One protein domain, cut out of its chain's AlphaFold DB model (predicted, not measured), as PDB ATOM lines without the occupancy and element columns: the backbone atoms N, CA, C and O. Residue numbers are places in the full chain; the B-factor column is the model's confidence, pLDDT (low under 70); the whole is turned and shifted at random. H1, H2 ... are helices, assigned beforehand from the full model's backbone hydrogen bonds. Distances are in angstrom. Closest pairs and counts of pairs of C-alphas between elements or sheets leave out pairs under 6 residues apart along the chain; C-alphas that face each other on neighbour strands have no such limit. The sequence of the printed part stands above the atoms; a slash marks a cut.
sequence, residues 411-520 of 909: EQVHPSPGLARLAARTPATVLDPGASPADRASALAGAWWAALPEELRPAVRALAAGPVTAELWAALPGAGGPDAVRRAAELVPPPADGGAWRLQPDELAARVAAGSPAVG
ATOM      1  N   GLU A 411      51.382  87.824 149.338       93.12
ATOM      2  CA  GLU A 411      51.898  86.549 148.818       93.12
ATOM      3  C   GLU A 411      53.072  86.008 149.650       93.12
ATOM      4  O   GLU A 411      53.229  84.799 149.784       93.12
ATOM      5  N   GLN A 412      53.871  86.890 150.261       93.50
ATOM      6  CA  GLN A 412      55.053  86.506 151.042       93.50
ATOM      7  C   GLN A 412      54.713  85.985 152.443       93.50
ATOM      8  O   GLN A 412      55.495  85.237 153.031       93.50
ATOM      9  N   VAL A 413      53.550  86.354 152.989       94.25
ATOM     10  CA  VAL A 413      53.122  85.998 154.357       94.25
ATOM     11  C   VAL A 413      51.919  85.050 154.394       94.25
ATOM     12  O   VAL A 413      51.547  84.564 155.462       94.25
ATOM     13  N   HIS A 414      51.310  84.755 153.242       94.00
ATOM     14  CA  HIS A 414      50.244  83.758 153.124       94.00
ATOM     15  C   HIS A 414      50.758  82.353 153.503       94.00
ATOM     16  O   HIS A 414      51.899  82.014 153.162       94.00
ATOM     17  N   PRO A 415      49.965  81.521 154.212       94.25
ATOM     18  CA  PRO A 415      48.600  81.754 154.712       94.25
ATOM     19  C   PRO A 415      48.516  82.277 156.162       94.25
ATOM     20  O   PRO A 415      47.444  82.194 156.762       94.25
ATOM     21  N   SER A 416      49.608  82.772 156.761       93.69
ATOM     22  CA  SER A 416      49.712  83.007 158.212       93.69
ATOM     23  C   SER A 416      49.340  84.440 158.639       93.69
ATOM     24  O   SER A 416      50.062  85.396 158.335       93.69
ATOM     25  N   PRO A 417      48.259  84.631 159.425       93.31
ATOM     26  CA  PRO A 417      47.904  85.941 159.969       93.31
ATOM     27  C   PRO A 417      48.950  86.496 160.947       93.31
ATOM     28  O   PRO A 417      49.140  87.709 161.022       93.31
ATOM     29  N   GLY A 418      49.630  85.632 161.705       91.69
ATOM     30  CA  GLY A 418      50.695  86.025 162.629       91.69
ATOM     31  C   GLY A 418      51.919  86.577 161.902       91.69
ATOM     32  O   GLY A 418      52.434  87.618 162.311       91.69
ATOM     33  N   LEU A 419      52.314  85.957 160.780       93.62
ATOM     34  CA  LEU A 419      53.363  86.494 159.906       93.62
ATOM     35  C   LEU A 419      52.982  87.867 159.358       93.62
ATOM     36  O   LEU A 419      53.780  88.793 159.434       93.62
ATOM     37  N   ALA A 420      51.754  88.022 158.858       94.50
ATOM     38  CA  ALA A 420      51.278  89.301 158.333       94.50
ATOM     39  C   ALA A 420      51.286  90.411 159.399       94.50
ATOM     40  O   ALA A 420      51.707  91.533 159.124       94.50
ATOM     41  N   ARG A 421      50.873  90.095 160.637       93.25
ATOM     42  CA  ARG A 421      50.919  91.038 161.767       93.25
ATOM     43  C   ARG A 421      52.344  91.437 162.138       93.25
ATOM     44  O   ARG A 421      52.570  92.612 162.411       93.25
ATOM     45  N   LEU A 422      53.287  90.491 162.148       93.44
ATOM     46  CA  LEU A 422      54.696  90.803 162.381       93.44
ATOM     47  C   LEU A 422      55.266  91.634 161.220       93.44
ATOM     48  O   LEU A 422      55.938  92.626 161.461       93.44
ATOM     49  N   ALA A 423      54.927  91.307 159.970       94.56
ATOM     50  CA  ALA A 423      55.432  92.003 158.786       94.56
ATOM     51  C   ALA A 423      54.977  93.464 158.745       94.56
ATOM     52  O   ALA A 423      55.768  94.342 158.418       94.56
ATOM     53  N   ALA A 424      53.749  93.743 159.189       94.19
ATOM     54  CA  ALA A 424      53.237  95.103 159.349       94.19
ATOM     55  C   ALA A 424      54.005  95.939 160.399       94.19
ATOM     56  O   ALA A 424      53.751  97.136 160.549       94.19
ATOM     57  N   ARG A 425      54.902  95.323 161.179       93.56
ATOM     58  CA  ARG A 425      55.752  95.954 162.204       93.56
ATOM     59  C   ARG A 425      57.240  95.862 161.892       93.56
ATOM     60  O   ARG A 425      58.057  96.347 162.668       93.56
ATOM     61  N   THR A 426      57.588  95.272 160.758       93.56
ATOM     62  CA  THR A 426      58.967  95.099 160.311       93.56
ATOM     63  C   THR A 426      59.198  95.989 159.093       93.56
ATOM     64  O   THR A 426      58.268  96.204 158.309       93.56
ATOM     65  N   PRO A 427      60.404  96.544 158.890       90.25
ATOM     66  CA  PRO A 427      60.746  97.157 157.613       90.25
ATOM     67  C   PRO A 427      60.556  96.168 156.458       90.25
ATOM     68  O   PRO A 427      60.627  94.953 156.655       90.25
ATOM     69  N   ALA A 428      60.334  96.690 155.250       87.62
ATOM     70  CA  ALA A 428      60.122  95.869 154.062       87.62
ATOM     71  C   ALA A 428      61.247  94.829 153.913       87.62
ATOM     72  O   ALA A 428      62.406  95.171 153.683       87.62
ATOM     73  N   THR A 429      60.887  93.559 154.090       89.69
ATOM     74  CA  THR A 429      61.801  92.416 154.091       89.69
ATOM     75  C   THR A 429      61.316  91.448 153.030       89.69
ATOM     76  O   THR A 429      60.149  91.066 153.045       89.69
ATOM     77  N   VAL A 430      62.194  91.066 152.105       90.56
ATOM     78  CA  VAL A 430      61.864  90.081 151.072       90.56
ATOM     79  C   VAL A 430      61.941  88.693 151.694       90.56
ATOM     80  O   VAL A 430      63.005  88.277 152.148       90.56
ATOM     81  N   LEU A 431      60.812  87.991 151.725       91.88
ATOM     82  CA  LEU A 431      60.733  86.601 152.169       91.88
ATOM     83  C   LEU A 431      60.606  85.679 150.956       91.88
ATOM     84  O   LEU A 431      59.912  86.019 149.998       91.88
ATOM     85  N   ASP A 432      61.235  84.506 151.021       89.06
ATOM     86  CA  ASP A 432      61.024  83.431 150.050       89.06
ATOM     87  C   ASP A 432      59.635  82.800 150.270       89.06
ATOM     88  O   ASP A 432      59.426  82.163 151.307       89.06
ATOM     89  N   PRO A 433      58.674  82.939 149.333       84.38
ATOM     90  CA  PRO A 433      57.346  82.340 149.475       84.38
ATOM     91  C   PRO A 433      57.369  80.804 149.495       84.38
ATOM     92  O   PRO A 433      56.417  80.198 149.982       84.38
ATOM     93  N   GLY A 434      58.432  80.177 148.971       85.62
ATOM     94  CA  GLY A 434      58.627  78.727 148.983       85.62
ATOM     95  C   GLY A 434      59.122  78.175 150.323       85.62
ATOM     96  O   GLY A 434      59.018  76.970 150.557       85.62
ATOM     97  N   ALA A 435      59.626  79.032 151.216       91.25
ATOM     98  CA  ALA A 435      60.079  78.632 152.542       91.25
ATOM     99  C   ALA A 435      58.902  78.330 153.487       91.25
ATOM    100  O   ALA A 435      57.796  78.880 153.363       91.25
ATOM    101  N   SER A 436      59.146  77.473 154.485       90.25
ATOM    102  CA  SER A 436      58.117  77.133 155.469       90.25
ATOM    103  C   SER A 436      57.639  78.386 156.227       90.25
ATOM    104  O   SER A 436      58.400  79.350 156.377       90.25
ATOM    105  N   PRO A 437      56.388  78.422 156.726       90.19
ATOM    106  CA  PRO A 437      55.920  79.541 157.545       90.19
ATOM    107  C   PRO A 437      56.821  79.836 158.756       90.19
ATOM    108  O   PRO A 437      57.011  81.004 159.090       90.19
ATOM    109  N   ALA A 438      57.418  78.808 159.368       87.31
ATOM    110  CA  ALA A 438      58.344  78.953 160.491       87.31
ATOM    111  C   ALA A 438      59.679  79.597 160.070       87.31
ATOM    112  O   ALA A 438      60.163  80.518 160.729       87.31
ATOM    113  N   ASP A 439      60.248  79.197 158.929       91.94
ATOM    114  CA  ASP A 439      61.484  79.807 158.411       91.94
ATOM    115  C   ASP A 439      61.264  81.279 158.051       91.94
ATOM    116  O   ASP A 439      62.070  82.150 158.394       91.94
ATOM    117  N   ARG A 440      60.117  81.580 157.427       94.81
ATOM    118  CA  ARG A 440      59.689  82.957 157.152       94.81
ATOM    119  C   ARG A 440      59.490  83.759 158.441       94.81
ATOM    120  O   ARG A 440      59.905  84.917 158.491       94.81
ATOM    121  N   ALA A 441      58.915  83.160 159.488       92.75
ATOM    122  CA  ALA A 441      58.769  83.792 160.803       92.75
ATOM    123  C   ALA A 441      60.127  84.130 161.421       92.75
ATOM    124  O   ALA A 441      60.315  85.241 161.912       92.75
ATOM    125  N   SER A 442      61.085  83.204 161.347       93.00
ATOM    126  CA  SER A 442      62.444  83.382 161.859       93.00
ATOM    127  C   SER A 442      63.196  84.503 161.133       93.00
ATOM    128  O   SER A 442      63.748  85.403 161.775       93.00
ATOM    129  N   ALA A 443      63.147  84.525 159.795       94.25
ATOM    130  CA  ALA A 443      63.746  85.591 158.990       94.25
ATOM    131  C   ALA A 443      63.155  86.967 159.341       94.25
ATOM    132  O   ALA A 443      63.884  87.939 159.566       94.25
ATOM    133  N   LEU A 444      61.829  87.031 159.462       95.06
ATOM    134  CA  LEU A 444      61.113  88.256 159.786       95.06
ATOM    135  C   LEU A 444      61.370  88.727 161.225       95.06
ATOM    136  O   LEU A 444      61.544  89.922 161.447       95.06
ATOM    137  N   ALA A 445      61.454  87.808 162.191       94.38
ATOM    138  CA  ALA A 445      61.848  88.106 163.566       94.38
ATOM    139  C   ALA A 445      63.283  88.651 163.633       94.38
ATOM    140  O   ALA A 445      63.565  89.579 164.394       94.38
ATOM    141  N   GLY A 446      64.188  88.114 162.809       93.69
ATOM    142  CA  GLY A 446      65.550  88.615 162.651       93.69
ATOM    143  C   GLY A 446      65.593  90.064 162.164       93.69
ATOM    144  O   GLY A 446      66.239  90.898 162.802       93.69
ATOM    145  N   ALA A 447      64.872  90.360 161.080       94.62
ATOM    146  CA  ALA A 447      64.765  91.707 160.521       94.62
ATOM    147  C   ALA A 447      64.087  92.688 161.492       94.62
ATOM    148  O   ALA A 447      64.574  93.799 161.692       94.62
ATOM    149  N   TRP A 448      63.015  92.253 162.158       95.31
ATOM    150  CA  TRP A 448      62.317  93.030 163.180       95.31
ATOM    151  C   TRP A 448      63.241  93.410 164.338       95.31
ATOM    152  O   TRP A 448      63.326  94.577 164.709       95.31
ATOM    153  N   TRP A 449      63.989  92.443 164.878       93.75
ATOM    154  CA  TRP A 449      64.895  92.685 166.001       93.75
ATOM    155  C   TRP A 449      66.043  93.631 165.633       93.75
ATOM    156  O   TRP A 449      66.438  94.471 166.442       93.75
ATOM    157  N   ALA A 450      66.567  93.519 164.408       93.38
ATOM    158  CA  ALA A 450      67.597  94.420 163.900       93.38
ATOM    159  C   ALA A 450      67.081  95.860 163.745       93.38
ATOM    160  O   ALA A 450      67.814  96.805 164.032       93.38
ATOM    161  N   ALA A 451      65.820  96.018 163.335       94.12
ATOM    162  CA  ALA A 451      65.167  97.310 163.152       94.12
ATOM    163  C   ALA A 451      64.657  97.950 164.455       94.12
ATOM    164  O   ALA A 451      64.364  99.144 164.474       94.12
ATOM    165  N   LEU A 452      64.531  97.172 165.535       93.81
ATOM    166  CA  LEU A 452      64.026  97.656 166.816       93.81
ATOM    167  C   LEU A 452      64.990  98.703 167.419       93.81
ATOM    168  O   LEU A 452      66.171  98.373 167.612       93.81
ATOM    169  N   PRO A 453      64.511  99.920 167.765       94.94
ATOM    170  CA  PRO A 453      65.341 100.958 168.376       94.94
ATOM    171  C   PRO A 453      66.036 100.452 169.639       94.94
ATOM    172  O   PRO A 453      65.417  99.768 170.462       94.94
ATOM    173  N   GLU A 454      67.321 100.777 169.803       91.31
ATOM    174  CA  GLU A 454      68.124 100.239 170.906       91.31
ATOM    175  C   GLU A 454      67.547 100.609 172.272       91.31
ATOM    176  O   GLU A 454      67.584  99.787 173.190       91.31
ATOM    177  N   GLU A 455      66.931 101.789 172.387       93.12
ATOM    178  CA  GLU A 455      66.301 102.250 173.618       93.12
ATOM    179  C   GLU A 455      65.038 101.458 174.003       93.12
ATOM    180  O   GLU A 455      64.670 101.436 175.176       93.12
ATOM    181  N   LEU A 456      64.384 100.777 173.052       94.06
ATOM    182  CA  LEU A 456      63.172  99.976 173.294       94.06
ATOM    183  C   LEU A 456      63.465  98.480 173.474       94.06
ATOM    184  O   LEU A 456      62.604  97.736 173.953       94.06
ATOM    185  N   ARG A 457      64.678  98.016 173.142       91.75
ATOM    186  CA  ARG A 457      65.084  96.613 173.342       91.75
ATOM    187  C   ARG A 457      64.918  96.136 174.793       91.75
ATOM    188  O   ARG A 457      64.461  95.007 174.959       91.75
ATOM    189  N   PRO A 458      65.233  96.925 175.842       88.94
ATOM    190  CA  PRO A 458      64.991  96.515 177.228       88.94
ATOM    191  C   PRO A 458      63.509  96.245 177.534       88.94
ATOM    192  O   PRO A 458      63.193  95.208 178.117       88.94
ATOM    193  N   ALA A 459      62.600  97.102 177.049       91.06
ATOM    194  CA  ALA A 459      61.153  96.911 177.178       91.06
ATOM    195  C   ALA A 459      60.700  95.595 176.542       91.06
ATOM    196  O   ALA A 459      60.048  94.776 177.185       91.06
ATOM    197  N   VAL A 460      61.110  95.340 175.303       91.69
ATOM    198  CA  VAL A 460      60.776  94.097 174.597       91.69
ATOM    199  C   VAL A 460      61.376  92.863 175.280       91.69
ATOM    200  O   VAL A 460      60.707  91.838 175.380       91.69
ATOM    201  N   ARG A 461      62.610  92.947 175.791       89.06
ATOM    202  CA  ARG A 461      63.233  91.853 176.554       89.06
ATOM    203  C   ARG A 461      62.468  91.529 177.828       89.06
ATOM    204  O   ARG A 461      62.337  90.356 178.151       89.06
ATOM    205  N   ALA A 462      61.930  92.533 178.520       85.75
ATOM    206  CA  ALA A 462      61.104  92.300 179.702       85.75
ATOM    207  C   ALA A 462      59.860  91.451 179.370       85.75
ATOM    208  O   ALA A 462      59.475  90.596 180.163       85.75
ATOM    209  N   LEU A 463      59.289  91.600 178.168       87.12
ATOM    210  CA  LEU A 463      58.150  90.798 177.706       87.12
ATOM    211  C   LEU A 463      58.493  89.312 177.480       87.12
ATOM    212  O   LEU A 463      57.599  88.468 177.442       87.12
ATOM    213  N   ALA A 464      59.780  88.963 177.366       82.62
ATOM    214  CA  ALA A 464      60.215  87.569 177.302       82.62
ATOM    215  C   ALA A 464      60.005  86.817 178.631       82.62
ATOM    216  O   ALA A 464      60.037  85.594 178.632       82.62
ATOM    217  N   ALA A 465      59.731  87.520 179.740       73.75
ATOM    218  CA  ALA A 465      59.389  86.906 181.026       73.75
ATOM    219  C   ALA A 465      58.033  86.167 181.016       73.75
ATOM    220  O   ALA A 465      57.729  85.420 181.945       73.75
ATOM    221  N   GLY A 466      57.213  86.369 179.981       78.44
ATOM    222  CA  GLY A 466      55.943  85.679 179.793       78.44
ATOM    223  C   GLY A 466      54.775  86.631 179.526       78.44
ATOM    224  O   GLY A 466      54.963  87.841 179.400       78.44
ATOM    225  N   PRO A 467      53.550  86.091 179.412       81.88
ATOM    226  CA  PRO A 467      52.362  86.889 179.150       81.88
ATOM    227  C   PRO A 467      52.048  87.822 180.326       81.88
ATOM    228  O   PRO A 467      51.886  87.358 181.456       81.88
ATOM    229  N   VAL A 468      51.933  89.124 180.055       84.31
ATOM    230  CA  VAL A 468      51.692  90.166 181.071       84.31
ATOM    231  C   VAL A 468      50.730  91.251 180.577       84.31
ATOM    232  O   VAL A 468      50.625  91.517 179.381       84.31
ATOM    233  N   THR A 469      50.023  91.916 181.492       86.12
ATOM    234  CA  THR A 469      49.262  93.134 181.163       86.12
ATOM    235  C   THR A 469      50.213  94.279 180.801       86.12
ATOM    236  O   THR A 469      51.389  94.246 181.154       86.12
ATOM    237  N   ALA A 470      49.724  95.320 180.119       87.56
ATOM    238  CA  ALA A 470      50.551  96.490 179.795       87.56
ATOM    239  C   ALA A 470      51.086  97.197 181.057       87.56
ATOM    240  O   ALA A 470      52.228  97.651 181.082       87.56
ATOM    241  N   GLU A 471      50.276  97.243 182.117       86.12
ATOM    242  CA  GLU A 471      50.670  97.795 183.415       86.12
ATOM    243  C   GLU A 471      51.788  96.967 184.060       86.12
ATOM    244  O   GLU A 471      52.811  97.516 184.469       86.12
ATOM    245  N   LEU A 472      51.630  95.639 184.102       83.31
ATOM    246  CA  LEU A 472      52.651  94.754 184.649       83.31
ATOM    247  C   LEU A 472      53.928  94.806 183.809       83.31
ATOM    248  O   LEU A 472      55.010  94.887 184.377       83.31
ATOM    249  N   TRP A 473      53.804  94.839 182.479       89.19
ATOM    250  CA  TRP A 473      54.930  94.995 181.564       89.19
ATOM    251  C   TRP A 473      55.743  96.250 181.894       89.19
ATOM    252  O   TRP A 473      56.959  96.162 182.031       89.19
ATOM    253  N   ALA A 474      55.084  97.393 182.102       89.38
ATOM    254  CA  ALA A 474      55.745  98.649 182.459       89.38
ATOM    255  C   ALA A 474      56.468  98.600 183.811       89.38
ATOM    256  O   ALA A 474      57.447  99.324 184.004       89.38
ATOM    257  N   ALA A 475      56.002  97.751 184.728       84.00
ATOM    258  CA  ALA A 475      56.596  97.572 186.046       84.00
ATOM    259  C   ALA A 475      57.808  96.624 186.051       84.00
ATOM    260  O   ALA A 475      58.585  96.676 187.007       84.00
ATOM    261  N   LEU A 476      57.989  95.777 185.026       84.75
ATOM    262  CA  LEU A 476      59.067  94.781 184.985       84.75
ATOM    263  C   LEU A 476      60.470  95.431 184.999       84.75
ATOM    264  O   LEU A 476      60.671  96.510 184.428       84.75
ATOM    265  N   PRO A 477      61.488  94.772 185.587       82.69
ATOM    266  CA  PRO A 477      62.859  95.270 185.604       82.69
ATOM    267  C   PRO A 477      63.383  95.540 184.195       82.69
ATOM    268  O   PRO A 477      63.355  94.670 183.327       82.69
ATOM    269  N   GLY A 478      63.894  96.751 183.977       82.44
ATOM    270  CA  GLY A 478      64.442  97.156 182.684       82.44
ATOM    271  C   GLY A 478      63.391  97.491 181.622       82.44
ATOM    272  O   GLY A 478      63.783  97.820 180.508       82.44
ATOM    273  N   ALA A 479      62.088  97.478 181.936       87.19
ATOM    274  CA  ALA A 479      61.051  97.786 180.950       87.19
ATOM    275  C   ALA A 479      61.008  99.262 180.513       87.19
ATOM    276  O   ALA A 479      60.425  99.585 179.482       87.19
ATOM    277  N   GLY A 480      61.625 100.163 181.286       86.88
ATOM    278  CA  GLY A 480      61.680 101.596 180.974       86.88
ATOM    279  C   GLY A 480      60.400 102.374 181.304       86.88
ATOM    280  O   GLY A 480      60.284 103.536 180.919       86.88
ATOM    281  N   GLY A 481      59.452 101.763 182.024       89.44
ATOM    282  CA  GLY A 481      58.216 102.402 182.480       89.44
ATOM    283  C   GLY A 481      57.105 102.490 181.421       89.44
ATOM    284  O   GLY A 481      57.249 101.973 180.309       89.44
ATOM    285  N   PRO A 482      55.974 103.147 181.752       92.19
ATOM    286  CA  PRO A 482      54.768 103.151 180.917       92.19
ATOM    287  C   PRO A 482      54.974 103.718 179.510       92.19
ATOM    288  O   PRO A 482      54.422 103.184 178.551       92.19
ATOM    289  N   ASP A 483      55.791 104.763 179.358       93.56
ATOM    290  CA  ASP A 483      56.042 105.379 178.051       93.56
ATOM    291  C   ASP A 483      56.894 104.503 177.130       93.56
ATOM    292  O   ASP A 483      56.590 104.388 175.939       93.56
ATOM    293  N   ALA A 484      57.936 103.859 177.664       93.69
ATOM    294  CA  ALA A 484      58.750 102.922 176.897       93.69
ATOM    295  C   ALA A 484      57.914 101.712 176.460       93.69
ATOM    296  O   ALA A 484      57.974 101.319 175.297       93.69
ATOM    297  N   VAL A 485      57.076 101.183 177.356       93.44
ATOM    298  CA  VAL A 485      56.156 100.084 177.043       93.44
ATOM    299  C   VAL A 485      55.105 100.489 176.020       93.44
ATOM    300  O   VAL A 485      54.880  99.739 175.079       93.44
ATOM    301  N   ARG A 486      54.509 101.680 176.120       94.56
ATOM    302  CA  ARG A 486      53.563 102.182 175.113       94.56
ATOM    303  C   ARG A 486      54.207 102.271 173.726       94.56
ATOM    304  O   ARG A 486      53.616 101.805 172.758       94.56
ATOM    305  N   ARG A 487      55.434 102.802 173.631       94.81
ATOM    306  CA  ARG A 487      56.199 102.856 172.371       94.81
ATOM    307  C   ARG A 487      56.588 101.461 171.867       94.81
ATOM    308  O   ARG A 487      56.518 101.203 170.673       94.81
ATOM    309  N   ALA A 488      56.983 100.550 172.756       94.06
ATOM    310  CA  ALA A 488      57.309  99.172 172.390       94.06
ATOM    311  C   ALA A 488      56.069  98.386 171.928       94.06
ATOM    312  O   ALA A 488      56.150  97.611 170.978       94.06
ATOM    313  N   ALA A 489      54.914  98.615 172.552       92.44
ATOM    314  CA  ALA A 489      53.632  98.000 172.217       92.44
ATOM    315  C   ALA A 489      53.169  98.338 170.790       92.44
ATOM    316  O   ALA A 489      52.532  97.512 170.141       92.44
ATOM    317  N   GLU A 490      53.528  99.513 170.265       91.00
ATOM    318  CA  GLU A 490      53.271  99.874 168.865       91.00
ATOM    319  C   GLU A 490      54.063  99.000 167.878       91.00
ATOM    320  O   GLU A 490      53.612  98.811 166.748       91.00
ATOM    321  N   LEU A 491      55.201  98.435 168.304       91.38
ATOM    322  CA  LEU A 491      56.134  97.648 167.487       91.38
ATOM    323  C   LEU A 491      55.984  96.128 167.662       91.38
ATOM    324  O   LEU A 491      56.551  95.367 166.879       91.38
ATOM    325  N   VAL A 492      55.226  95.673 168.659       91.19
ATOM    326  CA  VAL A 492      54.941  94.251 168.912       91.19
ATOM    327  C   VAL A 492      53.536  93.914 168.393       91.19
ATOM    328  O   VAL A 492      52.627  94.737 168.520       91.19
ATOM    329  N   PRO A 493      53.299  92.721 167.811       87.38
ATOM    330  CA  PRO A 493      51.952  92.310 167.426       87.38
ATOM    331  C   PRO A 493      50.975  92.366 168.615       87.38
ATOM    332  O   PRO A 493      51.247  91.755 169.652       87.38
ATOM    333  N   PRO A 494      49.831  93.064 168.490       84.31
ATOM    334  CA  PRO A 494      48.912  93.224 169.605       84.31
ATOM    335  C   PRO A 494      48.170  91.912 169.911       84.31
ATOM    336  O   PRO A 494      47.893  91.128 168.986       84.31
ATOM    337  N   PRO A 495      47.776  91.694 171.180       81.69
ATOM    338  CA  PRO A 495      46.924  90.575 171.565       81.69
ATOM    339  C   PRO A 495      45.569  90.654 170.842       81.69
ATOM    340  O   PRO A 495      45.086  91.738 170.517       81.69
ATOM    341  N   ALA A 496      44.954  89.503 170.553       64.44
ATOM    342  CA  ALA A 496      43.729  89.444 169.749       64.44
ATOM    343  C   ALA A 496      42.527  90.160 170.403       64.44
ATOM    344  O   ALA A 496      41.793  90.838 169.688       64.44
ATOM    345  N   ASP A 497      42.402  90.075 171.733       63.28
ATOM    346  CA  ASP A 497      41.230  90.537 172.498       63.28
ATOM    347  C   ASP A 497      41.601  91.517 173.632       63.28
ATOM    348  O   ASP A 497      40.948  91.563 174.669       63.28
ATOM    349  N   GLY A 498      42.708  92.259 173.491       62.56
ATOM    350  CA  GLY A 498      43.201  93.141 174.564       62.56
ATOM    351  C   GLY A 498      43.751  92.399 175.793       62.56
ATOM    352  O   GLY A 498      43.965  93.016 176.831       62.56
ATOM    353  N   GLY A 499      43.974  91.086 175.670       68.75
ATOM    354  CA  GLY A 499      44.549  90.242 176.718       68.75
ATOM    355  C   GLY A 499      46.037  90.501 176.984       68.75
ATOM    356  O   GLY A 499      46.604  91.512 176.574       68.75
ATOM    357  N   ALA A 500      46.686  89.560 177.666       82.81
ATOM    358  CA  ALA A 500      48.095  89.677 178.022       82.81
ATOM    359  C   ALA A 500      49.004  89.804 176.781       82.81
ATOM    360  O   ALA A 500      48.917  89.017 175.833       82.81
ATOM    361  N   TRP A 501      49.904  90.785 176.814       88.62
ATOM    362  CA  TRP A 501      50.960  90.969 175.828       88.62
ATOM    363  C   TRP A 501      51.915  89.784 175.872       88.62
ATOM    364  O   TRP A 501      52.283  89.315 176.946       88.62
ATOM    365  N   ARG A 502      52.323  89.306 174.696       87.62
ATOM    366  CA  ARG A 502      53.290  88.217 174.534       87.62
ATOM    367  C   ARG A 502      54.026  88.365 173.209       87.62
ATOM    368  O   ARG A 502      53.463  88.868 172.240       87.62
ATOM    369  N   LEU A 503      55.268  87.893 173.158       89.62
ATOM    370  CA  LEU A 503      56.035  87.831 171.915       89.62
ATOM    371  C   LEU A 503      55.471  86.714 171.028       89.62
ATOM    372  O   LEU A 503      55.466  85.546 171.421       89.62
ATOM    373  N   GLN A 504      54.947  87.086 169.857       86.88
ATOM    374  CA  GLN A 504      54.410  86.160 168.862       86.88
ATOM    375  C   GLN A 504      54.752  86.585 167.433       86.88
ATOM    376  O   GLN A 504      54.741  87.786 167.156       86.88
ATOM    377  N   PRO A 505      54.951  85.630 166.507       88.75
ATOM    378  CA  PRO A 505      54.960  84.169 166.709       88.75
ATOM    379  C   PRO A 505      56.156  83.694 167.567       88.75
ATOM    380  O   PRO A 505      56.968  84.516 167.982       88.75
ATOM    381  N   ASP A 506      56.231  82.410 167.928       88.50
ATOM    382  CA  ASP A 506      57.225  81.895 168.895       88.50
ATOM    383  C   ASP A 506      58.679  82.146 168.450       88.50
ATOM    384  O   ASP A 506      59.558  82.357 169.284       88.50
ATOM    385  N   GLU A 507      58.927  82.238 167.143       91.56
ATOM    386  CA  GLU A 507      60.215  82.615 166.557       91.56
ATOM    387  C   GLU A 507      60.654  84.027 166.984       91.56
ATOM    388  O   GLU A 507      61.845  84.280 167.175       91.56
ATOM    389  N   LEU A 508      59.700  84.941 167.213       91.19
ATOM    390  CA  LEU A 508      59.959  86.266 167.778       91.19
ATOM    391  C   LEU A 508      60.478  86.156 169.215       91.19
ATOM    392  O   LEU A 508      61.472  86.791 169.565       91.19
ATOM    393  N   ALA A 509      59.828  85.329 170.040       89.25
ATOM    394  CA  ALA A 509      60.241  85.096 171.421       89.25
ATOM    395  C   ALA A 509      61.638  84.458 171.478       89.25
ATOM    396  O   ALA A 509      62.513  84.947 172.195       89.25
ATOM    397  N   ALA A 510      61.877  83.434 170.651       89.44
ATOM    398  CA  ALA A 510      63.174  82.776 170.527       89.44
ATOM    399  C   ALA A 510      64.277  83.759 170.103       89.44
ATOM    400  O   ALA A 510      65.376  83.747 170.664       89.44
ATOM    401  N   ARG A 511      63.981  84.666 169.161       92.00
ATOM    402  CA  ARG A 511      64.934  85.682 168.701       92.00
ATOM    403  C   ARG A 511      65.339  86.654 169.807       92.00
ATOM    404  O   ARG A 511      66.525  86.977 169.910       92.00
ATOM    405  N   VAL A 512      64.375  87.111 170.608       89.75
ATOM    406  CA  VAL A 512      64.622  88.003 171.752       89.75
ATOM    407  C   VAL A 512      65.421  87.275 172.837       89.75
ATOM    408  O   VAL A 512      66.365  87.848 173.390       89.75
ATOM    409  N   ALA A 513      65.105  86.008 173.108       84.56
ATOM    410  CA  ALA A 513      65.802  85.193 174.102       84.56
ATOM    411  C   ALA A 513      67.272  84.918 173.727       84.56
ATOM    412  O   ALA A 513      68.152  85.080 174.569       84.56
ATOM    413  N   ALA A 514      67.567  84.595 172.461       83.94
ATOM    414  CA  ALA A 514      68.901  84.183 171.997       83.94
ATOM    415  C   ALA A 514      70.030  85.216 172.214       83.94
ATOM    416  O   ALA A 514      71.206  84.867 172.149       83.94
ATOM    417  N   GLY A 515      69.697  86.490 172.447       68.00
ATOM    418  CA  GLY A 515      70.660  87.568 172.693       68.00
ATOM    419  C   GLY A 515      70.455  88.294 174.021       68.00
ATOM    420  O   GLY A 515      70.910  89.431 174.158       68.00
ATOM    421  N   SER A 516      69.711  87.706 174.957       69.88
ATOM    422  CA  SER A 516      69.399  88.308 176.257       69.88
ATOM    423  C   SER A 516      70.114  87.562 177.385       69.88
ATOM    424  O   SER A 516      70.265  86.344 177.301       69.88
ATOM    425  N   PRO A 517      70.577  88.258 178.443       69.19
ATOM    426  CA  PRO A 517      71.065  87.577 179.636       69.19
ATOM    427  C   PRO A 517      69.950  86.709 180.231       69.19
ATOM    428  O   PRO A 517      68.767  87.008 180.041       69.19
ATOM    429  N   ALA A 518      70.332  85.653 180.955       69.44
ATOM    430  CA  ALA A 518      69.378  84.797 181.651       69.44
ATOM    431  C   ALA A 518      68.406  85.642 182.488       69.44
ATOM    432  O   ALA A 518      68.804  86.634 183.112       69.44
ATOM    433  N   VAL A 519      67.130  85.256 182.478       71.44
ATOM    434  CA  VAL A 519      66.072  85.978 183.184       71.44
ATOM    435  C   VAL A 519      66.426  86.056 184.670       71.44
ATOM    436  O   VAL A 519      66.529  85.047 185.365       71.44
ATOM    437  N   GLY A 520      66.620  87.275 185.176       83.69
ATOM    438  CA  GLY A 520      66.908  87.519 186.587       83.69
ATOM    439  C   GLY A 520      65.657  87.336 187.442       83.69
ATOM    440  O   GLY A 520      65.073  88.325 187.877       83.69
TER     441      GLY A 520
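AT A GLANCE: This is residues 411 to 520 of the 909 residues of an uncharacterized protein of Streptomyces sp. CB03911 (UniProt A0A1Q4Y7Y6). Two groups of helices sit at opposite ends of the longest axis: H1 and H2 side by side at one end, and H3, H4 and H5 crossing one another at the other. The last helix, H6, bridges the two groups, with H2 on one of them and H3 on the other in contact with it. The printed part has 110 residues with six named helices, H1 to H6 in that order along the chain, and no named strand; the class is all helix, though under half of the residues, 54 of 110, are in named elements. The whole is compact, with a radius of gyration of the C-alphas of 13.6 A and spans of 41 by 30 by 20 A.

HOW THE PARTS SIT: Start at H1, residues 417 to 423, which touches H2, residues 437 to 451, at a shallow tilt of 29 degrees, the same way; their closest C-alphas, of Leu 419 and Ala 441, are 6.1 A apart. H3, residues 457 to 465, is apart from H2, but only just, at 8.3 A. H3 is the hub, touching three helices. It is about perpendicular, at 76 degrees, to H4, residues 470 to 475, where the closest C-alphas, of Leu 463 and Trp 473, are 6.5 A apart. It is also about perpendicular, at 88 degrees, to H5, residues 481 to 489; here look at the closest C-alphas, of Ala 459 and Val 485, 5.9 A apart. H4 and H5 touch at a steep tilt of 45 degrees, opposite ways, with the C-alphas of Ala 474 and Gly 481 closest at 4.5 A. H6, residues 506 to 513, touches H3 at a steep tilt of 64 degrees, opposite ways, closest at the C-alphas of Arg 461 and Val 512, 6.3 A. H6 also touches H2, the same way at a tilt of 37 degrees, only just steep, with the C-alphas of Ala 445 and Leu 508 closest at 5.0 A. In H1, H2, H4, H5 and H6 each O i to N i+4 pair is within hydrogen-bond range; in H3, 3 of 5 are.

IN THESE COORDINATES: Find C-alpha 417 at (47.904, 85.941, 159.969), where H1 begins. H2, the longest helix, runs 20.8 A from C-alpha 437 at (55.920, 79.541, 157.545). H3 spans 13.6 A and H5 12.1 A. H6 ends at C-alpha 513, at (65.802, 85.193, 174.102).

THE WHOLE: The two C-alphas farthest apart, of Gly 434 and Ala 475, are 41.6 A apart. The printed part has no cut. The links H1 to H2, 13 residues, and H5 to H6, 16 residues, are long; the other three are tight. The mean pLDDT of the printed part is 88.1, and residues 496 to 499 and 515 to 518 of this model are under 70.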